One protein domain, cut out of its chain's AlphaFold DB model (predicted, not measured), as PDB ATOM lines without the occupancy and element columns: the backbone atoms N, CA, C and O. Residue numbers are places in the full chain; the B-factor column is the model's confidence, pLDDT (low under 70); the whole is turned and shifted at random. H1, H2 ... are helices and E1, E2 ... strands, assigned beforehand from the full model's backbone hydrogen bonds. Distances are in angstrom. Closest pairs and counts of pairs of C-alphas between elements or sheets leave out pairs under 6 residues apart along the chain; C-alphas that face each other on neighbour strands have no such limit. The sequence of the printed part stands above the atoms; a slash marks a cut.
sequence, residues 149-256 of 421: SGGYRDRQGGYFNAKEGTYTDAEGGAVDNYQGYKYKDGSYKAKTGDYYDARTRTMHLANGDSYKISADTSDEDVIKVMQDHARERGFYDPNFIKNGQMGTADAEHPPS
ATOM      1  N   SER A 149     105.955 108.931  81.693       88.62
ATOM      2  CA  SER A 149     106.426 109.146  83.064       88.62
ATOM      3  C   SER A 149     105.398 109.869  83.943       88.62
ATOM      4  O   SER A 149     105.593 109.949  85.158       88.62
ATOM      5  N   GLY A 150     104.287 110.318  83.349       90.44
ATOM      6  CA  GLY A 150     103.245 111.115  83.985       90.44
ATOM      7  C   GLY A 150     103.552 112.612  83.997       90.44
ATOM      8  O   GLY A 150     102.875 113.348  84.711       90.44
ATOM      9  N   GLY A 151     104.568 113.061  83.256       95.06
ATOM     10  CA  GLY A 151     104.908 114.471  83.109       95.06
ATOM     11  C   GLY A 151     104.039 115.185  82.075       95.06
ATOM     12  O   GLY A 151     103.306 114.561  81.305       95.06
ATOM     13  N   TYR A 152     104.092 116.514  82.080       96.50
ATOM     14  CA  TYR A 152     103.346 117.368  81.154       96.50
ATOM     15  C   TYR A 152     104.217 118.526  80.693       96.50
ATOM     16  O   TYR A 152     104.779 119.237  81.524       96.50
ATOM     17  N   ARG A 153     104.295 118.742  79.379       96.75
ATOM     18  CA  ARG A 153     104.961 119.912  78.804       96.75
ATOM     19  C   ARG A 153     103.914 120.967  78.471       96.75
ATOM     20  O   ARG A 153     103.009 120.679  77.692       96.75
ATOM     21  N   ASP A 154     104.047 122.152  79.052       96.25
ATOM     22  CA  ASP A 154     103.151 123.269  78.757       96.25
ATOM     23  C   ASP A 154     103.499 123.945  77.423       96.25
ATOM     24  O   ASP A 154     104.520 123.664  76.778       96.25
ATOM     25  N   ARG A 155     102.637 124.863  76.984       94.88
ATOM     26  CA  ARG A 155     102.817 125.589  75.724       94.88
ATOM     27  C   ARG A 155     103.958 126.605  75.762       94.88
ATOM     28  O   ARG A 155     104.450 126.993  74.702       94.88
ATOM     29  N   GLN A 156     104.344 127.069  76.945       95.06
ATOM     30  CA  GLN A 156     105.456 127.994  77.155       95.06
ATOM     31  C   GLN A 156     106.813 127.275  77.123       95.06
ATOM     32  O   GLN A 156     107.847 127.937  77.077       95.06
ATOM     33  N   GLY A 157     106.814 125.940  77.072       94.44
ATOM     34  CA  GLY A 157     108.004 125.100  77.011       94.44
ATOM     35  C   GLY A 157     108.469 124.588  78.374       94.44
ATOM     36  O   GLY A 157     109.473 123.878  78.412       94.44
ATOM     37  N   GLY A 158     107.746 124.906  79.451       97.19
ATOM     38  CA  GLY A 158     107.958 124.350  80.779       97.19
ATOM     39  C   GLY A 158     107.510 122.892  80.877       97.19
ATOM     40  O   GLY A 158     106.764 122.379  80.040       97.19
ATOM     41  N   TYR A 159     107.995 122.194  81.896       97.62
ATOM     42  CA  TYR A 159     107.783 120.771  82.105       97.62
ATOM     43  C   TYR A 159     107.445 120.466  83.562       97.62
ATOM     44  O   TYR A 159     108.248 120.678  84.468       97.62
ATOM     45  N   PHE A 160     106.254 119.922  83.783       97.88
ATOM     46  CA  PHE A 160     105.822 119.387  85.064       97.88
ATOM     47  C   PHE A 160     106.255 117.929  85.198       97.88
ATOM     48  O   PHE A 160     105.903 117.089  84.373       97.88
ATOM     49  N   ASN A 161     106.935 117.613  86.294       96.06
ATOM     50  CA  ASN A 161     107.245 116.261  86.730       96.06
ATOM     51  C   ASN A 161     106.585 116.004  88.091       96.06
ATOM     52  O   ASN A 161     107.220 116.100  89.144       96.06
ATOM     53  N   ALA A 162     105.293 115.659  88.092       91.12
ATOM     54  CA  ALA A 162     104.562 115.400  89.337       91.12
ATOM     55  C   ALA A 162     105.146 114.247  90.167       91.12
ATOM     56  O   ALA A 162     104.964 114.224  91.383       91.12
ATOM     57  N   LYS A 163     105.869 113.308  89.544       92.12
ATOM     58  CA  LYS A 163     106.524 112.207  90.258       92.12
ATOM     59  C   LYS A 163     107.722 112.683  91.078       92.12
ATOM     60  O   LYS A 163     107.926 112.196  92.186       92.12
ATOM     61  N   GLU A 164     108.512 113.602  90.533       93.31
ATOM     62  CA  GLU A 164     109.623 114.231  91.258       93.31
ATOM     63  C   GLU A 164     109.157 115.405  92.128       93.31
ATOM     64  O   GLU A 164     109.887 115.835  93.019       93.31
ATOM     65  N   GLY A 165     107.928 115.886  91.920       95.12
ATOM     66  CA  GLY A 165     107.394 117.036  92.637       95.12
ATOM     67  C   GLY A 165     108.082 118.329  92.214       95.12
ATOM     68  O   GLY A 165     108.336 119.186  93.061       95.12
ATOM     69  N   THR A 166     108.406 118.448  90.922       97.06
ATOM     70  CA  THR A 166     109.098 119.600  90.334       97.06
ATOM     71  C   THR A 166     108.418 120.092  89.056       97.06
ATOM     72  O   THR A 166     107.859 119.312  88.287       97.06
ATOM     73  N   TYR A 167     108.468 121.396  88.813       97.88
ATOM     74  CA  TYR A 167     108.136 122.031  87.538       97.88
ATOM     75  C   TYR A 167     109.356 122.809  87.063       97.88
ATOM     76  O   TYR A 167     109.859 123.632  87.816       97.88
ATOM     77  N   THR A 168     109.827 122.570  85.845       97.88
ATOM     78  CA  THR A 168     110.959 123.285  85.247       97.88
ATOM     79  C   THR A 168     110.449 124.232  84.175       97.88
ATOM     80  O   THR A 168     109.758 123.789  83.267       97.88
ATOM     81  N   ASP A 169     110.760 125.519  84.258       96.88
ATOM     82  CA  ASP A 169     110.390 126.479  83.219       96.88
ATOM     83  C   ASP A 169     111.317 126.403  81.994       96.88
ATOM     84  O   ASP A 169     112.343 125.720  81.984       96.88
ATOM     85  N   ALA A 170     110.957 127.141  80.943       94.44
ATOM     86  CA  ALA A 170     111.723 127.191  79.700       94.44
ATOM     87  C   ALA A 170     113.132 127.803  79.851       94.44
ATOM     88  O   ALA A 170     113.995 127.573  79.003       94.44
ATOM     89  N   GLU A 171     113.385 128.582  80.906       95.38
ATOM     90  CA  GLU A 171     114.694 129.182  81.185       95.38
ATOM     91  C   GLU A 171     115.613 128.221  81.965       95.38
ATOM     92  O   GLU A 171     116.829 128.441  82.047       95.38
ATOM     93  N   GLY A 172     115.057 127.120  82.480       94.12
ATOM     94  CA  GLY A 172     115.739 126.103  83.275       94.12
ATOM     95  C   GLY A 172     115.678 126.352  84.783       94.12
ATOM     96  O   GLY A 172     116.409 125.697  85.528       94.12
ATOM     97  N   GLY A 173     114.846 127.290  85.242       96.69
ATOM     98  CA  GLY A 173     114.467 127.400  86.647       96.69
ATOM     99  C   GLY A 173     113.501 126.286  87.042       96.69
ATOM    100  O   GLY A 173     112.814 125.725  86.194       96.69
ATOM    101  N   ALA A 174     113.463 125.916  88.322       97.44
ATOM    102  CA  ALA A 174     112.618 124.834  88.810       97.44
ATOM    103  C   ALA A 174     111.857 125.208  90.083       97.44
ATOM    104  O   ALA A 174     112.455 125.622  91.070       97.44
ATOM    105  N   VAL A 175     110.543 125.005  90.089       98.00
ATOM    106  CA  VAL A 175     109.684 125.092  91.273       98.00
ATOM    107  C   VAL A 175     109.503 123.704  91.875       98.00
ATOM    108  O   VAL A 175     109.302 122.743  91.138       98.00
ATOM    109  N   ASP A 176     109.532 123.588  93.200       97.50
ATOM    110  CA  ASP A 176     109.299 122.328  93.914       97.50
ATOM    111  C   ASP A 176     108.003 122.324  94.752       97.50
ATOM    112  O   ASP A 176     107.296 123.326  94.878       97.50
ATOM    113  N   ASN A 177     107.684 121.180  95.364       97.38
ATOM    114  CA  ASN A 177     106.545 121.017  96.280       97.38
ATOM    115  C   ASN A 177     106.643 121.828  97.593       97.38
ATOM    116  O   ASN A 177     105.675 121.892  98.352       97.38
ATOM    117  N   TYR A 178     107.786 122.455  97.884       97.19
ATOM    118  CA  TYR A 178     107.924 123.434  98.973       97.19
ATOM    119  C   TYR A 178     107.596 124.851  98.497       97.19
ATOM    120  O   TYR A 178     107.757 125.815  99.253       97.19
ATOM    121  N   GLN A 179     107.137 124.976  97.245       96.00
ATOM    122  CA  GLN A 179     106.857 126.231  96.561       96.00
ATOM    123  C   GLN A 179     108.103 127.128  96.478       96.00
ATOM    124  O   GLN A 179     107.983 128.354  96.383       96.00
ATOM    125  N   GLY A 180     109.295 126.531  96.573       97.19
ATOM    126  CA  GLY A 180     110.559 127.218  96.374       97.19
ATOM    127  C   GLY A 180     110.975 127.172  94.914       97.19
ATOM    128  O   GLY A 180     110.603 126.258  94.184       97.19
ATOM    129  N   TYR A 181     111.736 128.178  94.491       98.06
ATOM    130  CA  TYR A 181     112.245 128.304  93.130       98.06
ATOM    131  C   TYR A 181     113.766 128.158  93.126       98.06
ATOM    132  O   TYR A 181     114.475 128.975  93.718       98.06
ATOM    133  N   LYS A 182     114.266 127.123  92.455       97.81
ATOM    134  CA  LYS A 182     115.678 126.898  92.155       97.81
ATOM    135  C   LYS A 182     116.016 127.548  90.818       97.81
ATOM    136  O   LYS A 182     115.452 127.201  89.790       97.81
ATOM    137  N   TYR A 183     116.951 128.480  90.833       97.38
ATOM    138  CA  TYR A 183     117.458 129.156  89.649       97.38
ATOM    139  C   TYR A 183     118.492 128.279  88.929       97.38
ATOM    140  O   TYR A 183     119.115 127.392  89.518       97.38
ATOM    141  N   LYS A 184     118.715 128.559  87.641       95.44
ATOM    142  CA  LYS A 184     119.684 127.838  86.799       95.44
ATOM    143  C   LYS A 184     121.130 127.941  87.298       95.44
ATOM    144  O   LYS A 184     121.928 127.041  87.057       95.44
ATOM    145  N   ASP A 185     121.472 129.030  87.980       95.56
ATOM    146  CA  ASP A 185     122.789 129.249  88.593       95.56
ATOM    147  C   ASP A 185     122.995 128.442  89.891       95.56
ATOM    148  O   ASP A 185     124.074 128.498  90.476       95.56
ATOM    149  N   GLY A 186     121.978 127.692  90.334       95.75
ATOM    150  CA  GLY A 186     121.983 126.914  91.571       95.75
ATOM    151  C   GLY A 186     121.413 127.658  92.778       95.75
ATOM    152  O   GLY A 186     121.171 127.022  93.806       95.75
ATOM    153  N   SER A 187     121.154 128.965  92.664       97.81
ATOM    154  CA  SER A 187     120.526 129.756  93.723       97.81
ATOM    155  C   SER A 187     119.113 129.238  94.012       97.81
ATOM    156  O   SER A 187     118.476 128.606  93.167       97.81
ATOM    157  N   TYR A 188     118.582 129.491  95.206       98.31
ATOM    158  CA  TYR A 188     117.272 128.982  95.612       98.31
ATOM    159  C   TYR A 188     116.511 129.992  96.460       98.31
ATOM    160  O   TYR A 188     117.038 130.525  97.430       98.31
ATOM    161  N   LYS A 189     115.245 130.244  96.125       98.06
ATOM    162  CA  LYS A 189     114.352 131.121  96.884       98.06
ATOM    163  C   LYS A 189     113.201 130.314  97.458       98.06
ATOM    164  O   LYS A 189     112.343 129.846  96.717       98.06
ATOM    165  N   ALA A 190     113.162 130.179  98.777       96.94
ATOM    166  CA  ALA A 190     112.079 129.505  99.471       96.94
ATOM    167  C   ALA A 190     110.820 130.379  99.531       96.94
ATOM    168  O   ALA A 190     110.878 131.612  99.579       96.94
ATOM    169  N   LYS A 191     109.657 129.726  99.639       95.38
ATOM    170  CA  LYS A 191     108.366 130.398  99.850       95.38
ATOM    171  C   LYS A 191     108.315 131.236 101.128       95.38
ATOM    172  O   LYS A 191     107.591 132.226 101.186       95.38
ATOM    173  N   THR A 192     109.108 130.859 102.130       94.31
ATOM    174  CA  THR A 192     109.264 131.572 103.406       94.31
ATOM    175  C   THR A 192     109.874 132.965 103.255       94.31
ATOM    176  O   THR A 192     109.790 133.749 104.198       94.31
ATOM    177  N   GLY A 193     110.471 133.272 102.096       94.88
ATOM    178  CA  GLY A 193     111.216 134.501 101.833       94.88
ATOM    179  C   GLY A 193     112.730 134.344 101.977       94.88
ATOM    180  O   GLY A 193     113.458 135.255 101.595       94.88
ATOM    181  N   ASP A 194     113.202 133.198 102.476       95.44
ATOM    182  CA  ASP A 194     114.630 132.895 102.568       95.44
ATOM    183  C   ASP A 194     115.211 132.689 101.157       95.44
ATOM    184  O   ASP A 194     114.585 132.069 100.293       95.44
ATOM    185  N   TYR A 195     116.415 133.190 100.915       97.81
ATOM    186  CA  TYR A 195     117.097 133.132  99.628       97.81
ATOM    187  C   TYR A 195     118.535 132.655  99.806       97.81
ATOM    188  O   TYR A 195     119.261 133.152 100.655       97.81
ATOM    189  N   TYR A 196     118.964 131.700  98.997       98.25
ATOM    190  CA  TYR A 196     120.334 131.230  98.920       98.25
ATOM    191  C   TYR A 196     120.919 131.623  97.571       98.25
ATOM    192  O   TYR A 196     120.425 131.195  96.532       98.25
ATOM    193  N   ASP A 197     121.971 132.429  97.603       97.94
ATOM    194  CA  ASP A 197     122.788 132.779  96.451       97.94
ATOM    195  C   ASP A 197     123.935 131.768  96.338       97.94
ATOM    196  O   ASP A 197     124.855 131.765  97.163       97.94
ATOM    197  N   ALA A 198     123.889 130.909  95.319       96.94
ATOM    198  CA  ALA A 198     124.898 129.872  95.113       96.94
ATOM    199  C   ALA A 198     126.256 130.452  94.684       96.94
ATOM    200  O   ALA A 198     127.309 129.945  95.079       96.94
ATOM    201  N   ARG A 199     126.262 131.566  93.939       96.44
ATOM    202  CA  ARG A 199     127.489 132.200  93.435       96.44
ATOM    203  C   ARG A 199     128.311 132.795  94.569       96.44
ATOM    204  O   ARG A 199     129.534 132.653  94.596       96.44
ATOM    205  N   THR A 200     127.649 133.483  95.495       97.25
ATOM    206  CA  THR A 200     128.309 134.071  96.672       97.25
ATOM    207  C   THR A 200     128.345 133.120  97.866       97.25
ATOM    208  O   THR A 200     129.034 133.400  98.854       97.25
ATOM    209  N   ARG A 201     127.633 131.989  97.768       97.31
ATOM    210  CA  ARG A 201     127.380 131.020  98.841       97.31
ATOM    211  C   ARG A 201     126.843 131.713 100.092       97.31
ATOM    212  O   ARG A 201     127.295 131.444 101.205       97.31
ATOM    213  N   THR A 202     125.898 132.630  99.906       97.44
ATOM    214  CA  THR A 202     125.312 133.432 100.985       97.44
ATOM    215  C   THR A 202     123.831 133.144 101.088       97.44
ATOM    216  O   THR A 202     123.107 133.170 100.100       97.44
ATOM    217  N   MET A 203     123.372 132.864 102.299       96.88
ATOM    218  CA  MET A 203     121.965 132.669 102.590       96.88
ATOM    219  C   MET A 203     121.412 133.925 103.263       96.88
ATOM    220  O   MET A 203     121.858 134.308 104.342       96.88
ATOM    221  N   HIS A 204     120.457 134.562 102.608       96.94
ATOM    222  CA  HIS A 204     119.686 135.700 103.071       96.94
ATOM    223  C   HIS A 204     118.388 135.193 103.695       96.94
ATOM    224  O   HIS A 204     117.587 134.516 103.055       96.94
ATOM    225  N   LEU A 205     118.191 135.495 104.965       95.56
ATOM    226  CA  LEU A 205     117.012 135.118 105.722       95.56
ATOM    227  C   LEU A 205     115.904 136.150 105.520       95.56
ATOM    228  O   LEU A 205     116.165 137.341 105.341       95.56
ATOM    229  N   ALA A 206     114.649 135.713 105.610       93.31
ATOM    230  CA  ALA A 206     113.491 136.601 105.476       93.31
ATOM    231  C   ALA A 206     113.450 137.728 106.533       93.31
ATOM    232  O   ALA A 206     112.760 138.728 106.349       93.31
ATOM    233  N   ASN A 207     114.181 137.574 107.641       92.00
ATOM    234  CA  ASN A 207     114.317 138.581 108.692       92.00
ATOM    235  C   ASN A 207     115.348 139.686 108.362       92.00
ATOM    236  O   ASN A 207     115.506 140.615 109.149       92.00
ATOM    237  N   GLY A 208     116.029 139.592 107.215       93.69
ATOM    238  CA  GLY A 208     117.066 140.524 106.765       93.69
ATOM    239  C   GLY A 208     118.496 140.092 107.103       93.69
ATOM    240  O   GLY A 208     119.443 140.662 106.557       93.69
ATOM    241  N   ASP A 209     118.679 139.071 107.944       95.06
ATOM    242  CA  ASP A 209     120.004 138.546 108.259       95.06
ATOM    243  C   ASP A 209     120.617 137.860 107.037       95.06
ATOM    244  O   ASP A 209     119.932 137.293 106.188       95.06
ATOM    245  N   SER A 210     121.942 137.882 106.944       96.00
ATOM    246  CA  SER A 210     122.676 137.191 105.886       96.00
ATOM    247  C   SER A 210     123.798 136.363 106.491       96.00
ATOM    248  O   SER A 210     124.500 136.807 107.399       96.00
ATOM    249  N   TYR A 211     123.972 135.145 105.990       93.94
ATOM    250  CA  TYR A 211     124.954 134.203 106.499       93.94
ATOM    251  C   TYR A 211     125.743 133.563 105.365       93.94
ATOM    252  O   TYR A 211     125.179 132.954 104.457       93.94
ATOM    253  N   LYS A 212     127.071 133.669 105.436       96.44
ATOM    254  CA  LYS A 212     127.960 133.016 104.481       96.44
ATOM    255  C   LYS A 212     128.086 131.534 104.817       96.44
ATOM    256  O   LYS A 212     128.503 131.169 105.916       96.44
ATOM    257  N   ILE A 213     127.736 130.692 103.858       95.81
ATOM    258  CA  ILE A 213     127.822 129.244 103.969       95.81
ATOM    259  C   ILE A 213     129.275 128.814 103.776       95.81
ATOM    260  O   ILE A 213     129.990 129.292 102.892       95.81
ATOM    261  N   SER A 214     129.718 127.896 104.628       93.25
ATOM    262  CA  SER A 214     131.067 127.349 104.565       93.25
ATOM    263  C   SER A 214     131.282 126.526 103.283       93.25
ATOM    264  O   SER A 214     130.350 125.969 102.698       93.25
ATOM    265  N   ALA A 215     132.526 126.469 102.808       92.19
ATOM    266  CA  ALA A 215     132.887 125.788 101.560       92.19
ATOM    267  C   ALA A 215     132.722 124.256 101.624       92.19
ATOM    268  O   ALA A 215     132.685 123.593 100.596       92.19
ATOM    269  N   ASP A 216     132.618 123.697 102.826       94.00
ATOM    270  CA  ASP A 216     132.450 122.266 103.096       94.00
ATOM    271  C   ASP A 216     130.986 121.793 103.095       94.00
ATOM    272  O   ASP A 216     130.726 120.597 103.217       94.00
ATOM    273  N   THR A 217     130.028 122.714 102.996       94.44
ATOM    274  CA  THR A 217     128.591 122.415 102.946       94.44
ATOM    275  C   THR A 217     128.149 122.355 101.488       94.44
ATOM    276  O   THR A 217     128.451 123.279 100.743       94.44
ATOM    277  N   SER A 218     127.452 121.307 101.045       96.06
ATOM    278  CA  SER A 218     126.960 121.286  99.658       96.06
ATOM    279  C   SER A 218     125.765 122.221  99.473       96.06
ATOM    280  O   SER A 218     125.026 122.489 100.422       96.06
ATOM    281  N   ASP A 219     125.566 122.715  98.255       95.44
ATOM    282  CA  ASP A 219     124.457 123.616  97.933       95.44
ATOM    283  C   ASP A 219     123.115 122.882  98.126       95.44
ATOM    284  O   ASP A 219     122.150 123.448  98.640       95.44
ATOM    285  N   GLU A 220     123.083 121.576  97.836       95.12
ATOM    286  CA  GLU A 220     121.947 120.694  98.108       95.12
ATOM    287  C   GLU A 220     121.610 120.609  99.602       95.12
ATOM    288  O   GLU A 220     120.431 120.615  99.960       95.12
ATOM    289  N   ASP A 221     122.616 120.552 100.482       96.19
ATOM    290  CA  ASP A 221     122.389 120.519 101.931       96.19
ATOM    291  C   ASP A 221     121.766 121.837 102.420       96.19
ATOM    292  O   ASP A 221     120.877 121.819 103.272       96.19
ATOM    293  N   VAL A 222     122.182 122.979 101.855       96.25
ATOM    294  CA  VAL A 222     121.592 124.290 102.180       96.25
ATOM    295  C   VAL A 222     120.138 124.356 101.724       96.25
ATOM    296  O   VAL A 222     119.261 124.695 102.523       96.25
ATOM    297  N   ILE A 223     119.867 123.979 100.471       96.81
ATOM    298  CA  ILE A 223     118.507 123.946  99.913       96.81
ATOM    299  C   ILE A 223     117.617 123.032 100.758       96.81
ATOM    300  O   ILE A 223     116.498 123.413 101.101       96.81
ATOM    301  N   LYS A 224     118.121 121.869 101.178       96.62
ATOM    302  CA  LYS A 224     117.384 120.945 102.043       96.62
ATOM    303  C   LYS A 224     117.031 121.566 103.394       96.62
ATOM    304  O   LYS A 224     115.900 121.420 103.839       96.62
ATOM    305  N   VAL A 225     117.949 122.299 104.028       96.19
ATOM    306  CA  VAL A 225     117.644 123.009 105.284       96.19
ATOM    307  C   VAL A 225     116.555 124.067 105.079       96.19
ATOM    308  O   VAL A 225     115.673 124.211 105.929       96.19
ATOM    309  N   MET A 226     116.569 124.774 103.948       96.75
ATOM    310  CA  MET A 226     115.516 125.737 103.607       96.75
ATOM    311  C   MET A 226     114.169 125.047 103.345       96.75
ATOM    312  O   MET A 226     113.134 125.534 103.795       96.75
ATOM    313  N   GLN A 227     114.167 123.898 102.667       96.56
ATOM    314  CA  GLN A 227     112.974 123.074 102.450       96.56
ATOM    315  C   GLN A 227     112.416 122.510 103.765       96.56
ATOM    316  O   GLN A 227     111.207 122.556 103.987       96.56
ATOM    317  N   ASP A 228     113.276 122.041 104.672       95.19
ATOM    318  CA  ASP A 228     112.872 121.572 106.000       95.19
ATOM    319  C   ASP A 228     112.257 122.716 106.820       95.19
ATOM    320  O   ASP A 228     111.210 122.539 107.439       95.19
ATOM    321  N   HIS A 229     112.833 123.923 106.759       93.50
ATOM    322  CA  HIS A 229     112.231 125.113 107.369       93.50
ATOM    323  C   HIS A 229     110.869 125.465 106.744       93.50
ATOM    324  O   HIS A 229     109.908 125.746 107.461       93.50
ATOM    325  N   ALA A 230     110.740 125.399 105.416       94.69
ATOM    326  CA  ALA A 230     109.463 125.607 104.736       94.69
ATOM    327  C   ALA A 230     108.414 124.558 105.152       94.69
ATOM    328  O   ALA A 230     107.254 124.901 105.385       94.69
ATOM    329  N   ARG A 231     108.822 123.292 105.315       95.19
ATOM    330  CA  ARG A 231     107.965 122.208 105.812       95.19
ATOM    331  C   ARG A 231     107.509 122.450 107.248       95.19
ATOM    332  O   ARG A 231     106.324 122.298 107.519       95.19
ATOM    333  N   GLU A 232     108.410 122.850 108.144       92.81
ATOM    334  CA  GLU A 232     108.079 123.191 109.540       92.81
ATOM    335  C   GLU A 232     107.047 124.323 109.633       92.81
ATOM    336  O   GLU A 232     106.247 124.356 110.564       92.81
ATOM    337  N   ARG A 233     107.015 125.220 108.641       92.50
ATOM    338  CA  ARG A 233     106.024 126.301 108.533       92.50
ATOM    339  C   ARG A 233     104.775 125.929 107.723       92.50
ATOM    340  O   ARG A 233     103.950 126.798 107.461       92.50
ATOM    341  N   GLY A 234     104.629 124.666 107.321       94.12
ATOM    342  CA  GLY A 234     103.447 124.169 106.612       94.12
ATOM    343  C   GLY A 234     103.365 124.553 105.131       94.12
ATOM    344  O   GLY A 234     102.288 124.480 104.553       94.12
ATOM    345  N   PHE A 235     104.473 124.958 104.497       94.81
ATOM    346  CA  PHE A 235     104.487 125.295 103.063       94.81
ATOM    347  C   PHE A 235     104.656 124.086 102.136       94.81
ATOM    348  O   PHE A 235     104.478 124.223 100.926       94.81
ATOM    349  N   TYR A 236     105.003 122.917 102.679       96.44
ATOM    350  CA  TYR A 236     105.106 121.692 101.893       96.44
ATOM    351  C   TYR A 236     103.714 121.174 101.527       96.44
ATOM    352  O   TYR A 236     102.948 120.782 102.407       96.44
ATOM    353  N   ASP A 237     103.427 121.117 100.229       95.69
ATOM    354  CA  ASP A 237     102.237 120.465  99.691       95.69
ATOM    355  C   ASP A 237     102.675 119.388  98.681       95.69
ATOM    356  O   ASP A 237     103.176 119.721  97.604       95.69
ATOM    357  N   PRO A 238     102.502 118.087  98.997       94.94
ATOM    358  CA  PRO A 238     102.915 116.999  98.111       94.94
ATOM    359  C   PRO A 238     102.180 117.005  96.763       94.94
ATOM    360  O   PRO A 238     102.661 116.393  95.810       94.94
ATOM    361  N   ASN A 239     101.030 117.679  96.675       94.62
ATOM    362  CA  ASN A 239     100.227 117.777  95.465       94.62
ATOM    363  C   ASN A 239     100.416 119.107  94.732       94.62
ATOM    364  O   ASN A 239      99.773 119.300  93.705       94.62
ATOM    365  N   PHE A 240     101.279 120.011  95.201       96.00
ATOM    366  CA  PHE A 240     101.415 121.350  94.625       96.00
ATOM    367  C   PHE A 240     101.721 121.308  93.122       96.00
ATOM    368  O   PHE A 240     100.971 121.857  92.312       96.00
ATOM    369  N   ILE A 241     102.771 120.578  92.734       97.12
ATOM    370  CA  ILE A 241     103.155 120.434  91.326       97.12
ATOM    371  C   ILE A 241     102.117 119.641  90.534       97.12
ATOM    372  O   ILE A 241     101.807 120.013  89.405       97.12
ATOM    373  N   LYS A 242     101.519 118.596  91.120       94.75
ATOM    374  CA  LYS A 242     100.465 117.815  90.451       94.75
ATOM    375  C   LYS A 242      99.230 118.675  90.155       94.75
ATOM    376  O   LYS A 242      98.666 118.604  89.068       94.75
ATOM    377  N   ASN A 243      98.824 119.515  91.101       94.38
ATOM    378  CA  ASN A 243      97.704 120.436  90.940       94.38
ATOM    379  C   ASN A 243      98.018 121.504  89.885       94.38
ATOM    380  O   ASN A 243      97.159 121.805  89.057       94.38
ATOM    381  N   GLY A 244      99.249 122.028  89.869       95.88
ATOM    382  CA  GLY A 244      99.725 122.941  88.826       95.88
ATOM    383  C   GLY A 244      99.716 122.305  87.434       95.88
ATOM    384  O   GLY A 244      99.213 122.909  86.487       95.88
ATOM    385  N   GLN A 245     100.183 121.059  87.327       96.00
ATOM    386  CA  GLN A 245     100.140 120.265  86.100       96.00
ATOM    387  C   GLN A 245      98.707 120.114  85.588       96.00
ATOM    388  O   GLN A 245      98.426 120.447  84.440       96.00
ATOM    389  N   MET A 246      97.799 119.637  86.442       94.00
ATOM    390  CA  MET A 246      96.399 119.421  86.073       94.00
ATOM    391  C   MET A 246      95.710 120.723  85.668       94.00
ATOM    392  O   MET A 246      95.031 120.757  84.650       94.00
ATOM    393  N   GLY A 247      95.921 121.805  86.424       94.19
ATOM    394  CA  GLY A 247      95.336 123.110  86.115       94.19
ATOM    395  C   GLY A 247      95.842 123.695  84.795       94.19
ATOM    396  O   GLY A 247      95.054 124.252  84.032       94.19
ATOM    397  N   THR A 248      97.133 123.533  84.498       95.50
ATOM    398  CA  THR A 248      97.725 124.002  83.235       95.50
ATOM    399  C   THR A 248      97.222 123.167  82.060       95.50
ATOM    400  O   THR A 248      96.766 123.724  81.063       95.50
ATOM    401  N   ALA A 249      97.208 121.841  82.202       94.62
ATOM    402  CA  ALA A 249      96.692 120.940  81.179       94.62
ATOM    403  C   ALA A 249      95.192 121.158  80.909       94.62
ATOM    404  O   ALA A 249      94.790 121.203  79.749       94.62
ATOM    405  N   ASP A 250      94.373 121.371  81.944       92.88
ATOM    406  CA  ASP A 250      92.947 121.705  81.801       92.88
ATOM    407  C   ASP A 250      92.753 123.035  81.048       92.88
ATOM    408  O   ASP A 250      91.863 123.154  80.203       92.88
ATOM    409  N   ALA A 251      93.589 124.041  81.333       93.06
ATOM    410  CA  ALA A 251      93.520 125.347  80.682       93.06
ATOM    411  C   ALA A 251      93.939 125.296  79.203       93.06
ATOM    412  O   ALA A 251      93.343 125.973  78.362       93.06
ATOM    413  N   GLU A 252      94.954 124.499  78.871       94.12
ATOM    414  CA  GLU A 252      95.454 124.349  77.501       94.12
ATOM    415  C   GLU A 252      94.623 123.364  76.667       94.12
ATOM    416  O   GLU A 252      94.553 123.487  75.436       94.12
ATOM    417  N   HIS A 253      93.948 122.422  77.325       89.81
ATOM    418  CA  HIS A 253      93.157 121.364  76.705       89.81
ATOM    419  C   HIS A 253      91.755 121.245  77.321       89.81
ATOM    420  O   HIS A 253      91.408 120.196  77.872       89.81
ATOM    421  N   PRO A 254      90.902 122.277  77.186       84.88
ATOM    422  CA  PRO A 254      89.557 122.230  77.732       84.88
ATOM    423  C   PRO A 254      88.752 121.075  77.106       84.88
ATOM    424  O   PRO A 254      88.890 120.804  75.908       84.88
ATOM    425  N   PRO A 255      87.850 120.426  77.862       73.44
ATOM    426  CA  PRO A 255      87.097 119.254  77.401       73.44
ATOM    427  C   PRO A 255      86.189 119.517  76.181       73.44
ATOM    428  O   PRO A 255      85.793 118.577  75.498       73.44
ATOM    429  N   SER A 256      85.878 120.781  75.874       70.50
ATOM    430  CA  SER A 256      85.130 121.210  74.682       70.50
ATOM    431  C   SER A 256      86.011 121.564  73.469       70.50
ATOM    432  O   SER A 256      85.488 121.981  72.434       70.50
TER     433      SER A 256
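This is residues 149 to 256 of the 421 residues of an uncharacterized protein of Alphaproteobacteria bacterium (UniProt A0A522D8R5). Look for a long ladder of short antiparallel strands, laid side by side as the backbone zigzags from E1, E2 and E3 to E4, E5 and E6, with two unnamed rungs, residues 181 to 182 and 188 to 189, between these two groups. H2 covers one face of the E1 E2 E3 sheet, and H1 grazes the E4 E5 E6 sheet. The printed part has 108 residues, with six named strands followed by two named helices; under half of the residues are in named elements, and the class is mixed, helices and strands. Each sheet is antiparallel, in the order E1 E2 E3 and E4 E5 E6. The whole is only just compact, close to loose, with a radius of gyration of the C-alphas of 15.3 A, and its outline, 54 by 27 by 24 A, is only just elongated.

Find C-alpha 159 at (107.783, 120.771, 82.105), where E1, residues 159 to 161, begins. E2 is residues 166 to 168 and E3 residues 174 to 176. Farther on come E4, residues 195 to 197, E5, residues 202 to 204, and E6, residues 210 to 212; these six strands are 6.4 to 6.9 A long. H1, residues 219 to 232, starts at C-alpha 219, (124.457, 123.616, 97.933), and is 20.1 A long. H2, residues 240 to 252, is 18.4 A long and ends at C-alpha 252, (95.454, 124.349, 77.501).

Start with E1 E2 E3, a meander, each strand the antiparallel neighbour of the one before. In the hairpin E1 and E2, N 159 and O 168 are 2.7 A apart; in the hairpin E2 and E3, N 175 and O 167 are 2.7 A apart, both within hydrogen-bond range. H2 is on one face of this sheet, making two layers, a helix over a sheet, at a height over the sheet of 9.8 A. It is over E1 and, only just, over E2, with 3 of its C-alphas on E2; it runs slantwise to the strands, at 36 degrees to E1 on the local plane. The closest C-alphas of E1 and H2 are those of Phe 160 and Gln 245, 5.8 A apart. Moving outward from E3, residues 174 to 175 of E3 pair with 181 to 182, these with 188 to 189, and these with 195 to 196 of E4, each antiparallel. E4 E5 E6 is a second meander: N 204 and O 195 are 2.7 A apart across the hairpin E4 and E5, and N 203 and O 211 are 2.8 A apart across the hairpin E5 and E6, within hydrogen-bond range. H1 only grazes this sheet, with its residues 219 to 226; the closest C-alphas of E4 and H1 are those of Tyr 196 and Ile 223, 7.6 A apart. H1 and H2 are apart. In both helices every O i to N i+4 pair is within hydrogen-bond range.

The two C-alphas farthest apart, those of Asp 216 and Ser 256, are 55.2 A apart. The printed part has no cut, and the link from E3 to E4, 18 residues, is long. The mean pLDDT of the printed part is 95.0, and no printed residue is under 70.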